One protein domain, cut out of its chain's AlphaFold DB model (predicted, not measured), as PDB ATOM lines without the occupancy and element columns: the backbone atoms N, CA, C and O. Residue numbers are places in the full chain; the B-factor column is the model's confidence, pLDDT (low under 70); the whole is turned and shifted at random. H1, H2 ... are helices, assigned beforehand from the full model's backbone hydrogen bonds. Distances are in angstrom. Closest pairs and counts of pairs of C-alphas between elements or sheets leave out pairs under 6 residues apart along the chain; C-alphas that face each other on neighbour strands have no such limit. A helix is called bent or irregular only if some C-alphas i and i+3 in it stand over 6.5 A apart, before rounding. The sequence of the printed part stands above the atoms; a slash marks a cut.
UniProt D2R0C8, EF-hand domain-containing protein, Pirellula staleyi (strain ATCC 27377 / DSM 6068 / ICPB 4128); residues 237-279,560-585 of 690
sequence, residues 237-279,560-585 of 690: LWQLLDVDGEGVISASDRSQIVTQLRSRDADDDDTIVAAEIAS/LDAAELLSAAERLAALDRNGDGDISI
ATOM      1  N   LEU A 237     172.175 145.129 118.029       83.81
ATOM      2  CA  LEU A 237     172.940 144.096 117.343       83.81
ATOM      3  C   LEU A 237     174.432 144.442 117.283       83.81
ATOM      4  O   LEU A 237     175.255 143.587 117.593       83.81
ATOM      5  N   TRP A 238     174.802 145.693 116.979       85.38
ATOM      6  CA  TRP A 238     176.211 146.113 117.017       85.38
ATOM      7  C   TRP A 238     176.804 145.896 118.413       85.38
ATOM      8  O   TRP A 238     177.821 145.229 118.556       85.38
ATOM      9  N   GLN A 239     176.112 146.362 119.458       85.06
ATOM     10  CA  GLN A 239     176.531 146.196 120.861       85.06
ATOM     11  C   GLN A 239     176.472 144.748 121.382       85.06
ATOM     12  O   GLN A 239     176.901 144.490 122.504       85.06
ATOM     13  N   LEU A 240     175.874 143.823 120.625       87.31
ATOM     14  CA  LEU A 240     175.889 142.389 120.920       87.31
ATOM     15  C   LEU A 240     177.109 141.700 120.300       87.31
ATOM     16  O   LEU A 240     177.596 140.718 120.860       87.31
ATOM     17  N   LEU A 241     177.564 142.187 119.143       88.81
ATOM     18  CA  LEU A 241     178.689 141.612 118.411       88.81
ATOM     19  C   LEU A 241     180.033 142.231 118.813       88.81
ATOM     20  O   LEU A 241     181.006 141.504 118.845       88.81
ATOM     21  N   ASP A 242     180.086 143.518 119.157       89.25
ATOM     22  CA  ASP A 242     181.255 144.218 119.723       89.25
ATOM     23  C   ASP A 242     181.389 143.862 121.222       89.25
ATOM     24  O   ASP A 242     180.811 144.529 122.090       89.25
ATOM     25  N   VAL A 243     182.045 142.733 121.535       86.00
ATOM     26  CA  VAL A 243     182.042 142.127 122.885       86.00
ATOM     27  C   VAL A 243     183.034 142.811 123.828       86.00
ATOM     28  O   VAL A 243     182.776 142.905 125.034       86.00
ATOM     29  N   ASP A 244     184.171 143.279 123.314       86.12
ATOM     30  CA  ASP A 244     185.182 144.021 124.077       86.12
ATOM     31  C   ASP A 244     184.958 145.547 124.084       86.12
ATOM     32  O   ASP A 244     185.492 146.232 124.968       86.12
ATOM     33  N   GLY A 245     184.063 146.066 123.238       86.50
ATOM     34  CA  GLY A 245     183.550 147.436 123.305       86.50
ATOM     35  C   GLY A 245     184.476 148.464 122.660       86.50
ATOM     36  O   GLY A 245     184.546 149.609 123.127       86.50
ATOM     37  N   GLU A 246     185.227 148.059 121.637       86.50
ATOM     38  CA  GLU A 246     186.210 148.894 120.944       86.50
ATOM     39  C   GLU A 246     185.634 149.699 119.767       86.50
ATOM     40  O   GLU A 246     186.284 150.634 119.287       86.50
ATOM     41  N   GLY A 247     184.380 149.441 119.376       86.19
ATOM     42  CA  GLY A 247     183.663 150.182 118.334       86.19
ATOM     43  C   GLY A 247     183.869 149.642 116.915       86.19
ATOM     44  O   GLY A 247     183.445 150.291 115.956       86.19
ATOM     45  N   VAL A 248     184.507 148.479 116.785       89.88
ATOM     46  CA  VAL A 248     184.669 147.688 115.553       89.88
ATOM     47  C   VAL A 248     184.297 146.233 115.851       89.88
ATOM     48  O   VAL A 248     184.329 145.830 117.007       89.88
ATOM     49  N   ILE A 249     183.927 145.440 114.840       90.31
ATOM     50  CA  ILE A 249     183.721 143.991 115.027       90.31
ATOM     51  C   ILE A 249     185.022 143.271 114.666       90.31
ATOM     52  O   ILE A 249     185.340 143.075 113.483       90.31
ATOM     53  N   SER A 250     185.772 142.887 115.694       91.31
ATOM     54  CA  SER A 250     187.117 142.331 115.576       91.31
ATOM     55  C   SER A 250     187.127 140.871 115.107       91.31
ATOM     56  O   SER A 250     186.120 140.155 115.112       91.31
ATOM     57  N   ALA A 251     188.308 140.350 114.763       88.75
ATOM     58  CA  ALA A 251     188.484 138.909 114.544       88.75
ATOM     59  C   ALA A 251     188.161 138.045 115.790       88.75
ATOM     60  O   ALA A 251     187.833 136.864 115.641       88.75
ATOM     61  N   SER A 252     188.248 138.613 117.002       87.94
ATOM     62  CA  SER A 252     187.849 137.961 118.259       87.94
ATOM     63  C   SER A 252     186.329 137.814 118.321       87.94
ATOM     64  O   SER A 252     185.820 136.700 118.475       87.94
ATOM     65  N   ASP A 253     185.611 138.910 118.091       90.56
ATOM     66  CA  ASP A 253     184.149 138.958 118.062       90.56
ATOM     67  C   ASP A 253     183.563 138.021 117.013       90.56
ATOM     68  O   ASP A 253     182.631 137.264 117.291       90.56
ATOM     69  N   ARG A 254     184.173 137.988 115.817       88.88
ATOM     70  CA  ARG A 254     183.723 137.111 114.728       88.88
ATOM     71  C   ARG A 254     183.713 135.627 115.102       88.88
ATOM     72  O   ARG A 254     182.886 134.883 114.582       88.88
ATOM     73  N   SER A 255     184.560 135.197 116.040       87.56
ATOM     74  CA  SER A 255     184.554 133.818 116.554       87.56
ATOM     75  C   SER A 255     183.400 133.512 117.521       87.56
ATOM     76  O   SER A 255     183.122 132.344 117.790       87.56
ATOM     77  N   GLN A 256     182.720 134.541 118.039       88.75
ATOM     78  CA  GLN A 256     181.645 134.430 119.027       88.75
ATOM     79  C   GLN A 256     180.253 134.754 118.463       88.75
ATOM     80  O   GLN A 256     179.274 134.436 119.136       88.75
ATOM     81  N   ILE A 257     180.147 135.322 117.248       89.19
ATOM     82  CA  ILE A 257     178.879 135.756 116.619       89.19
ATOM     83  C   ILE A 257     177.756 134.735 116.802       89.19
ATOM     84  O   ILE A 257     176.707 135.087 117.325       89.19
ATOM     85  N   VAL A 258     177.970 133.475 116.408       87.94
ATOM     86  CA  VAL A 258     176.918 132.442 116.432       87.94
ATOM     87  C   VAL A 258     176.372 132.241 117.849       87.94
ATOM     88  O   VAL A 258     175.164 132.146 118.041       87.94
ATOM     89  N   THR A 259     177.248 132.249 118.855       88.62
ATOM     90  CA  THR A 259     176.886 132.145 120.276       88.62
ATOM     91  C   THR A 259     176.158 133.395 120.774       88.62
ATOM     92  O   THR A 259     175.196 133.278 121.528       88.62
ATOM     93  N   GLN A 260     176.598 134.588 120.360       88.38
ATOM     94  CA  GLN A 260     175.977 135.853 120.762       88.38
ATOM     95  C   GLN A 260     174.586 136.015 120.144       88.38
ATOM     96  O   GLN A 260     173.639 136.351 120.852       88.38
ATOM     97  N   LEU A 261     174.435 135.709 118.855       89.00
ATOM     98  CA  LEU A 261     173.150 135.692 118.164       89.00
ATOM     99  C   LEU A 261     172.207 134.675 118.819       89.00
ATOM    100  O   LEU A 261     171.166 135.077 119.327       89.00
ATOM    101  N   ARG A 262     172.608 133.403 118.953       86.94
ATOM    102  CA  ARG A 262     171.798 132.359 119.621       86.94
ATOM    103  C   ARG A 262     171.452 132.651 121.088       86.94
ATOM    104  O   ARG A 262     170.598 131.982 121.641       86.94
ATOM    105  N   SER A 263     172.074 133.644 121.732       87.50
ATOM    106  CA  SER A 263     171.643 134.122 123.057       87.50
ATOM    107  C   SER A 263     170.391 135.015 123.030       87.50
ATOM    108  O   SER A 263     169.923 135.436 124.090       87.50
ATOM    109  N   ARG A 264     169.892 135.360 121.833       87.31
ATOM    110  CA  ARG A 264     168.708 136.201 121.613       87.31
ATOM    111  C   ARG A 264     167.471 135.429 121.173       87.31
ATOM    112  O   ARG A 264     166.400 135.928 121.484       87.31
ATOM    113  N   ASP A 265     167.639 134.273 120.528       86.81
ATOM    114  CA  ASP A 265     166.595 133.249 120.340       86.81
ATOM    115  C   ASP A 265     165.897 133.020 121.696       86.81
ATOM    116  O   ASP A 265     166.534 132.610 122.674       86.81
ATOM    117  N   ALA A 266     164.640 133.458 121.802       84.94
ATOM    118  CA  ALA A 266     163.934 133.629 123.072       84.94
ATOM    119  C   ALA A 266     162.813 132.606 123.286       84.94
ATOM    120  O   ALA A 266     162.411 132.393 124.439       84.94
ATOM    121  N   ASP A 267     162.304 131.997 122.215       84.19
ATOM    122  CA  ASP A 267     161.384 130.859 122.255       84.19
ATOM    123  C   ASP A 267     162.024 129.516 121.845       84.19
ATOM    124  O   ASP A 267     161.334 128.493 121.876       84.19
ATOM    125  N   ASP A 268     163.351 129.490 121.645       79.25
ATOM    126  CA  ASP A 268     164.171 128.318 121.305       79.25
ATOM    127  C   ASP A 268     163.786 127.690 119.940       79.25
ATOM    128  O   ASP A 268     163.938 126.477 119.754       79.25
ATOM    129  N   ASP A 269     163.299 128.500 118.983       80.75
ATOM    130  CA  ASP A 269     162.832 128.064 117.650       80.75
ATOM    131  C   ASP A 269     163.941 127.999 116.570       80.75
ATOM    132  O   ASP A 269     163.666 127.746 115.396       80.75
ATOM    133  N   ASP A 270     165.205 128.191 116.980       80.50
ATOM    134  CA  ASP A 270     166.413 128.250 116.139       80.50
ATOM    135  C   ASP A 270     166.439 129.381 115.089       80.50
ATOM    136  O   ASP A 270     167.435 129.523 114.367       80.50
ATOM    137  N   THR A 271     165.412 130.232 115.059       83.19
ATOM    138  CA  THR A 271     165.329 131.455 114.262       83.19
ATOM    139  C   THR A 271     165.630 132.664 115.150       83.19
ATOM    140  O   THR A 271     165.468 132.630 116.364       83.19
ATOM    141  N   ILE A 272     166.083 133.776 114.564       85.06
ATOM    142  CA  ILE A 272     166.129 135.060 115.280       85.06
ATOM    143  C   ILE A 272     165.377 136.118 114.494       85.06
ATOM    144  O   ILE A 272     165.728 136.431 113.356       85.06
ATOM    145  N   VAL A 273     164.379 136.735 115.120       80.44
ATOM    146  CA  VAL A 273     163.643 137.865 114.546       80.44
ATOM    147  C   VAL A 273     164.096 139.201 115.134       80.44
ATOM    148  O   VAL A 273     164.550 139.309 116.276       80.44
ATOM    149  N   ALA A 274     163.899 140.289 114.383       75.25
ATOM    150  CA  ALA A 274     164.266 141.643 114.821       75.25
ATOM    151  C   ALA A 274     163.685 142.052 116.198       75.25
ATOM    152  O   ALA A 274     164.267 142.881 116.901       75.25
ATOM    153  N   ALA A 275     162.552 141.469 116.611       75.12
ATOM    154  CA  ALA A 275     161.927 141.739 117.908       75.12
ATOM    155  C   ALA A 275     162.736 141.202 119.107       75.12
ATOM    156  O   ALA A 275     162.701 141.797 120.184       75.12
ATOM    157  N   GLU A 276     163.484 140.116 118.921       81.62
ATOM    158  CA  GLU A 276     164.312 139.473 119.948       81.62
ATOM    159  C   GLU A 276     165.681 140.151 120.080       81.62
ATOM    160  O   GLU A 276     166.225 140.334 121.178       81.62
ATOM    161  N   ILE A 277     166.202 140.639 118.954       77.25
ATOM    162  CA  ILE A 277     167.385 141.500 118.901       77.25
ATOM    163  C   ILE A 277     167.152 142.790 119.713       77.25
ATOM    164  O   ILE A 277     168.054 143.222 120.433       77.25
ATOM    165  N   ALA A 278     165.930 143.338 119.705       65.75
ATOM    166  CA  ALA A 278     165.524 144.559 120.422       65.75
ATOM    167  C   ALA A 278     165.271 144.391 121.948       65.75
ATOM    168  O   ALA A 278     164.572 145.197 122.583       65.75
ATOM    169  N   SER A 279     165.803 143.328 122.561       54.00
ATOM    170  CA  SER A 279     165.495 142.923 123.942       54.00
ATOM    171  C   SER A 279     165.863 143.933 125.042       54.00
ATOM    172  O   SER A 279     165.398 143.788 126.177       54.00
ATOM    173  N   LEU A 560     166.860 135.504 110.891       87.19
ATOM    174  CA  LEU A 560     168.109 134.774 110.701       87.19
ATOM    175  C   LEU A 560     167.814 133.306 110.960       87.19
ATOM    176  O   LEU A 560     167.565 132.936 112.109       87.19
ATOM    177  N   ASP A 561     167.814 132.507 109.900       86.25
ATOM    178  CA  ASP A 561     167.696 131.053 110.001       86.25
ATOM    179  C   ASP A 561     169.022 130.396 110.439       86.25
ATOM    180  O   ASP A 561     170.075 131.040 110.547       86.25
ATOM    181  N   ALA A 562     169.005 129.086 110.687       83.94
ATOM    182  CA  ALA A 562     170.188 128.373 111.158       83.94
ATOM    183  C   ALA A 562     171.375 128.414 110.163       83.94
ATOM    184  O   ALA A 562     172.531 128.427 110.598       83.94
ATOM    185  N   ALA A 563     171.124 128.494 108.851       84.81
ATOM    186  CA  ALA A 563     172.154 128.600 107.811       84.81
ATOM    187  C   ALA A 563     172.743 130.021 107.711       84.81
ATOM    188  O   ALA A 563     173.945 130.211 107.484       84.81
ATOM    189  N   GLU A 564     171.920 131.040 107.927       89.75
ATOM    190  CA  GLU A 564     172.310 132.446 108.016       89.75
ATOM    191  C   GLU A 564     173.145 132.704 109.272       89.75
ATOM    192  O   GLU A 564     174.180 133.371 109.197       89.75
ATOM    193  N   LEU A 565     172.795 132.071 110.395       88.50
ATOM    194  CA  LEU A 565     173.616 132.063 111.607       88.50
ATOM    195  C   LEU A 565     174.977 131.387 111.390       88.50
ATOM    196  O   LEU A 565     175.991 131.919 111.841       88.50
ATOM    197  N   LEU A 566     175.032 130.248 110.690       85.94
ATOM    198  CA  LEU A 566     176.296 129.558 110.399       85.94
ATOM    199  C   LEU A 566     177.192 130.349 109.428       85.94
ATOM    200  O   LEU A 566     178.405 130.416 109.630       85.94
ATOM    201  N   SER A 567     176.610 131.002 108.419       88.19
ATOM    202  CA  SER A 567     177.349 131.836 107.453       88.19
ATOM    203  C   SER A 567     177.664 133.258 107.950       88.19
ATOM    204  O   SER A 567     178.470 133.964 107.335       88.19
ATOM    205  N   ALA A 568     177.099 133.683 109.087       89.94
ATOM    206  CA  ALA A 568     177.216 135.035 109.638       89.94
ATOM    207  C   ALA A 568     178.660 135.565 109.719       89.94
ATOM    208  O   ALA A 568     178.936 136.700 109.326       89.94
ATOM    209  N   ALA A 569     179.601 134.745 110.198       87.75
ATOM    210  CA  ALA A 569     180.997 135.151 110.371       87.75
ATOM    211  C   ALA A 569     181.726 135.404 109.036       87.75
ATOM    212  O   ALA A 569     182.518 136.343 108.942       87.75
ATOM    213  N   GLU A 570     181.440 134.608 108.001       88.31
ATOM    214  CA  GLU A 570     181.987 134.801 106.650       88.31
ATOM    215  C   GLU A 570     181.394 136.055 105.997       88.31
ATOM    216  O   GLU A 570     182.113 136.864 105.409       88.31
ATOM    217  N   ARG A 571     180.086 136.264 106.165       88.94
ATOM    218  CA  ARG A 571     179.367 137.406 105.590       88.94
ATOM    219  C   ARG A 571     179.780 138.735 106.204       88.94
ATOM    220  O   ARG A 571     179.954 139.700 105.470       88.94
ATOM    221  N   LEU A 572     180.006 138.777 107.518       88.94
ATOM    222  CA  LEU A 572     180.600 139.950 108.158       88.94
ATOM    223  C   LEU A 572     182.052 140.159 107.709       88.94
ATOM    224  O   LEU A 572     182.419 141.287 107.399       88.94
ATOM    225  N   ALA A 573     182.864 139.105 107.578       87.75
ATOM    226  CA  ALA A 573     184.228 139.242 107.055       87.75
ATOM    227  C   ALA A 573     184.278 139.798 105.614       87.75
ATOM    228  O   ALA A 573     185.238 140.473 105.259       87.75
ATOM    229  N   ALA A 574     183.238 139.584 104.800       88.50
ATOM    230  CA  ALA A 574     183.110 140.186 103.470       88.50
ATOM    231  C   ALA A 574     182.797 141.702 103.481       88.50
ATOM    232  O   ALA A 574     182.800 142.329 102.417       88.50
ATOM    233  N   LEU A 575     182.522 142.298 104.650       87.12
ATOM    234  CA  LEU A 575     182.316 143.742 104.808       87.12
ATOM    235  C   LEU A 575     183.622 144.520 105.008       87.12
ATOM    236  O   LEU A 575     183.616 145.719 104.744       87.12
ATOM    237  N   ASP A 576     184.720 143.871 105.418       89.75
ATOM    238  CA  ASP A 576     186.050 144.490 105.514       89.75
ATOM    239  C   ASP A 576     186.522 144.911 104.107       89.75
ATOM    240  O   ASP A 576     187.006 144.113 103.297       89.75
ATOM    241  N   ARG A 577     186.306 146.189 103.780       84.62
ATOM    242  CA  ARG A 577     186.623 146.782 102.472       84.62
ATOM    243  C   ARG A 577     188.020 147.369 102.460       84.62
ATOM    244  O   ARG A 577     188.621 147.488 101.388       84.62
ATOM    245  N   ASN A 578     188.493 147.814 103.618       86.56
ATOM    246  CA  ASN A 578     189.776 148.480 103.755       86.56
ATOM    247  C   ASN A 578     190.938 147.467 103.890       86.56
ATOM    248  O   ASN A 578     192.057 147.755 103.448       86.56
ATOM    249  N   GLY A 579     190.643 146.256 104.367       89.50
ATOM    250  CA  GLY A 579     191.546 145.118 104.495       89.50
ATOM    251  C   GLY A 579     192.401 145.139 105.762       89.50
ATOM    252  O   GLY A 579     193.501 144.574 105.734       89.50
ATOM    253  N   ASP A 580     191.971 145.822 106.829       90.50
ATOM    254  CA  ASP A 580     192.687 145.852 108.114       90.50
ATOM    255  C   ASP A 580     192.366 144.657 109.025       90.50
ATOM    256  O   ASP A 580     193.160 144.352 109.920       90.50
ATOM    257  N   GLY A 581     191.312 143.898 108.712       88.44
ATOM    258  CA  GLY A 581     190.899 142.694 109.422       88.44
ATOM    259  C   GLY A 581     189.792 142.919 110.449       88.44
ATOM    260  O   GLY A 581     189.292 141.930 110.993       88.44
ATOM    261  N   ASP A 582     189.370 144.158 110.679       91.38
ATOM    262  CA  ASP A 582     188.255 144.517 111.552       91.38
ATOM    263  C   ASP A 582     187.101 145.078 110.701       91.38
ATOM    264  O   ASP A 582     187.254 145.318 109.507       91.38
ATOM    265  N   ILE A 583     185.902 145.213 111.272       89.94
ATOM    266  CA  ILE A 583     184.759 145.787 110.543       89.94
ATOM    267  C   ILE A 583     184.363 147.084 111.223       89.94
ATOM    268  O   ILE A 583     183.852 147.083 112.347       89.94
ATOM    269  N   SER A 584     184.588 148.193 110.526       86.44
ATOM    270  CA  SER A 584     184.191 149.516 110.987       86.44
ATOM    271  C   SER A 584     182.739 149.845 110.623       86.44
ATOM    272  O   SER A 584     182.144 149.283 109.702       86.44
ATOM    273  N   ILE A 585     182.146 150.794 111.351       79.50
ATOM    274  CA  ILE A 585     180.763 151.246 111.121       79.50
ATOM    275  C   ILE A 585     180.564 151.767 109.687       79.50
ATOM    276  O   ILE A 585     179.525 151.511 109.082       79.50
TER     277      ILE A 585
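This is residues 237 to 279 and 560 to 585 of the 690 residues of the protein "EF-hand domain-containing protein" of Pirellula staleyi (strain ATCC 27377 / DSM 6068 / ICPB 4128) (UniProt D2R0C8). The longest helix, H5, runs beside a row of two short helices, H2 and H3, and H1 packs on H3 away from H5. H4 lies off toward one end of this elongated model, and a loop, residues 574 to 585, follows H5 toward the other end. The printed part has 69 residues with five named helices, H1 to H5 in chain order, and no named strand. The class is all helix, though under half of the residues, 30 of 69, are in named elements. It is compact, with a radius of gyration of the C-alphas of 12.2 A and spans of 37 by 23 by 17 A.

H5, residues 562 to 573, touches H3, residues 257 to 262, with residues 565 to 569 alone, opposite ways at a shallow tilt of 30 degrees; the closest C-alphas, of Val 258 and Leu 565, are 5.9 A apart. H5 and H2, residues 251 to 254, only just touch, with 3 pairs of C-alphas within 8 A, the closest Arg 254 and Ala 569 at 5.5 A. H1, residues 238 to 241, touches H3, closest at the C-alphas of Leu 241 and Ile 257, 6.1 A. H4, residues 274 to 277, touches no helix. Every O i to N i+4 pair is within hydrogen-bond range in H3, and 6 of 8 in H5; H1, H2 and H4 are too short for such a pair.

H5 is 18.2 A long, from C-alpha 562 at (170.188, 128.373, 111.158) to C-alpha 573 at (184.228, 139.242, 107.055), and irregular: C-alphas 566 and 569 are 7.3 A apart. H3 is 8.4 A long. H1 begins at C-alpha 238, (176.211, 146.113, 117.017).

The C-alphas of Asp 267 and Asn 578, the two farthest apart, are 38.2 A apart. Residues 280 to 559 are not printed, and C-alphas 279 and 560 are 15.8 A apart across this cut. The link H3 to H4 is long. Residues 278 to 279 have pLDDT under 70.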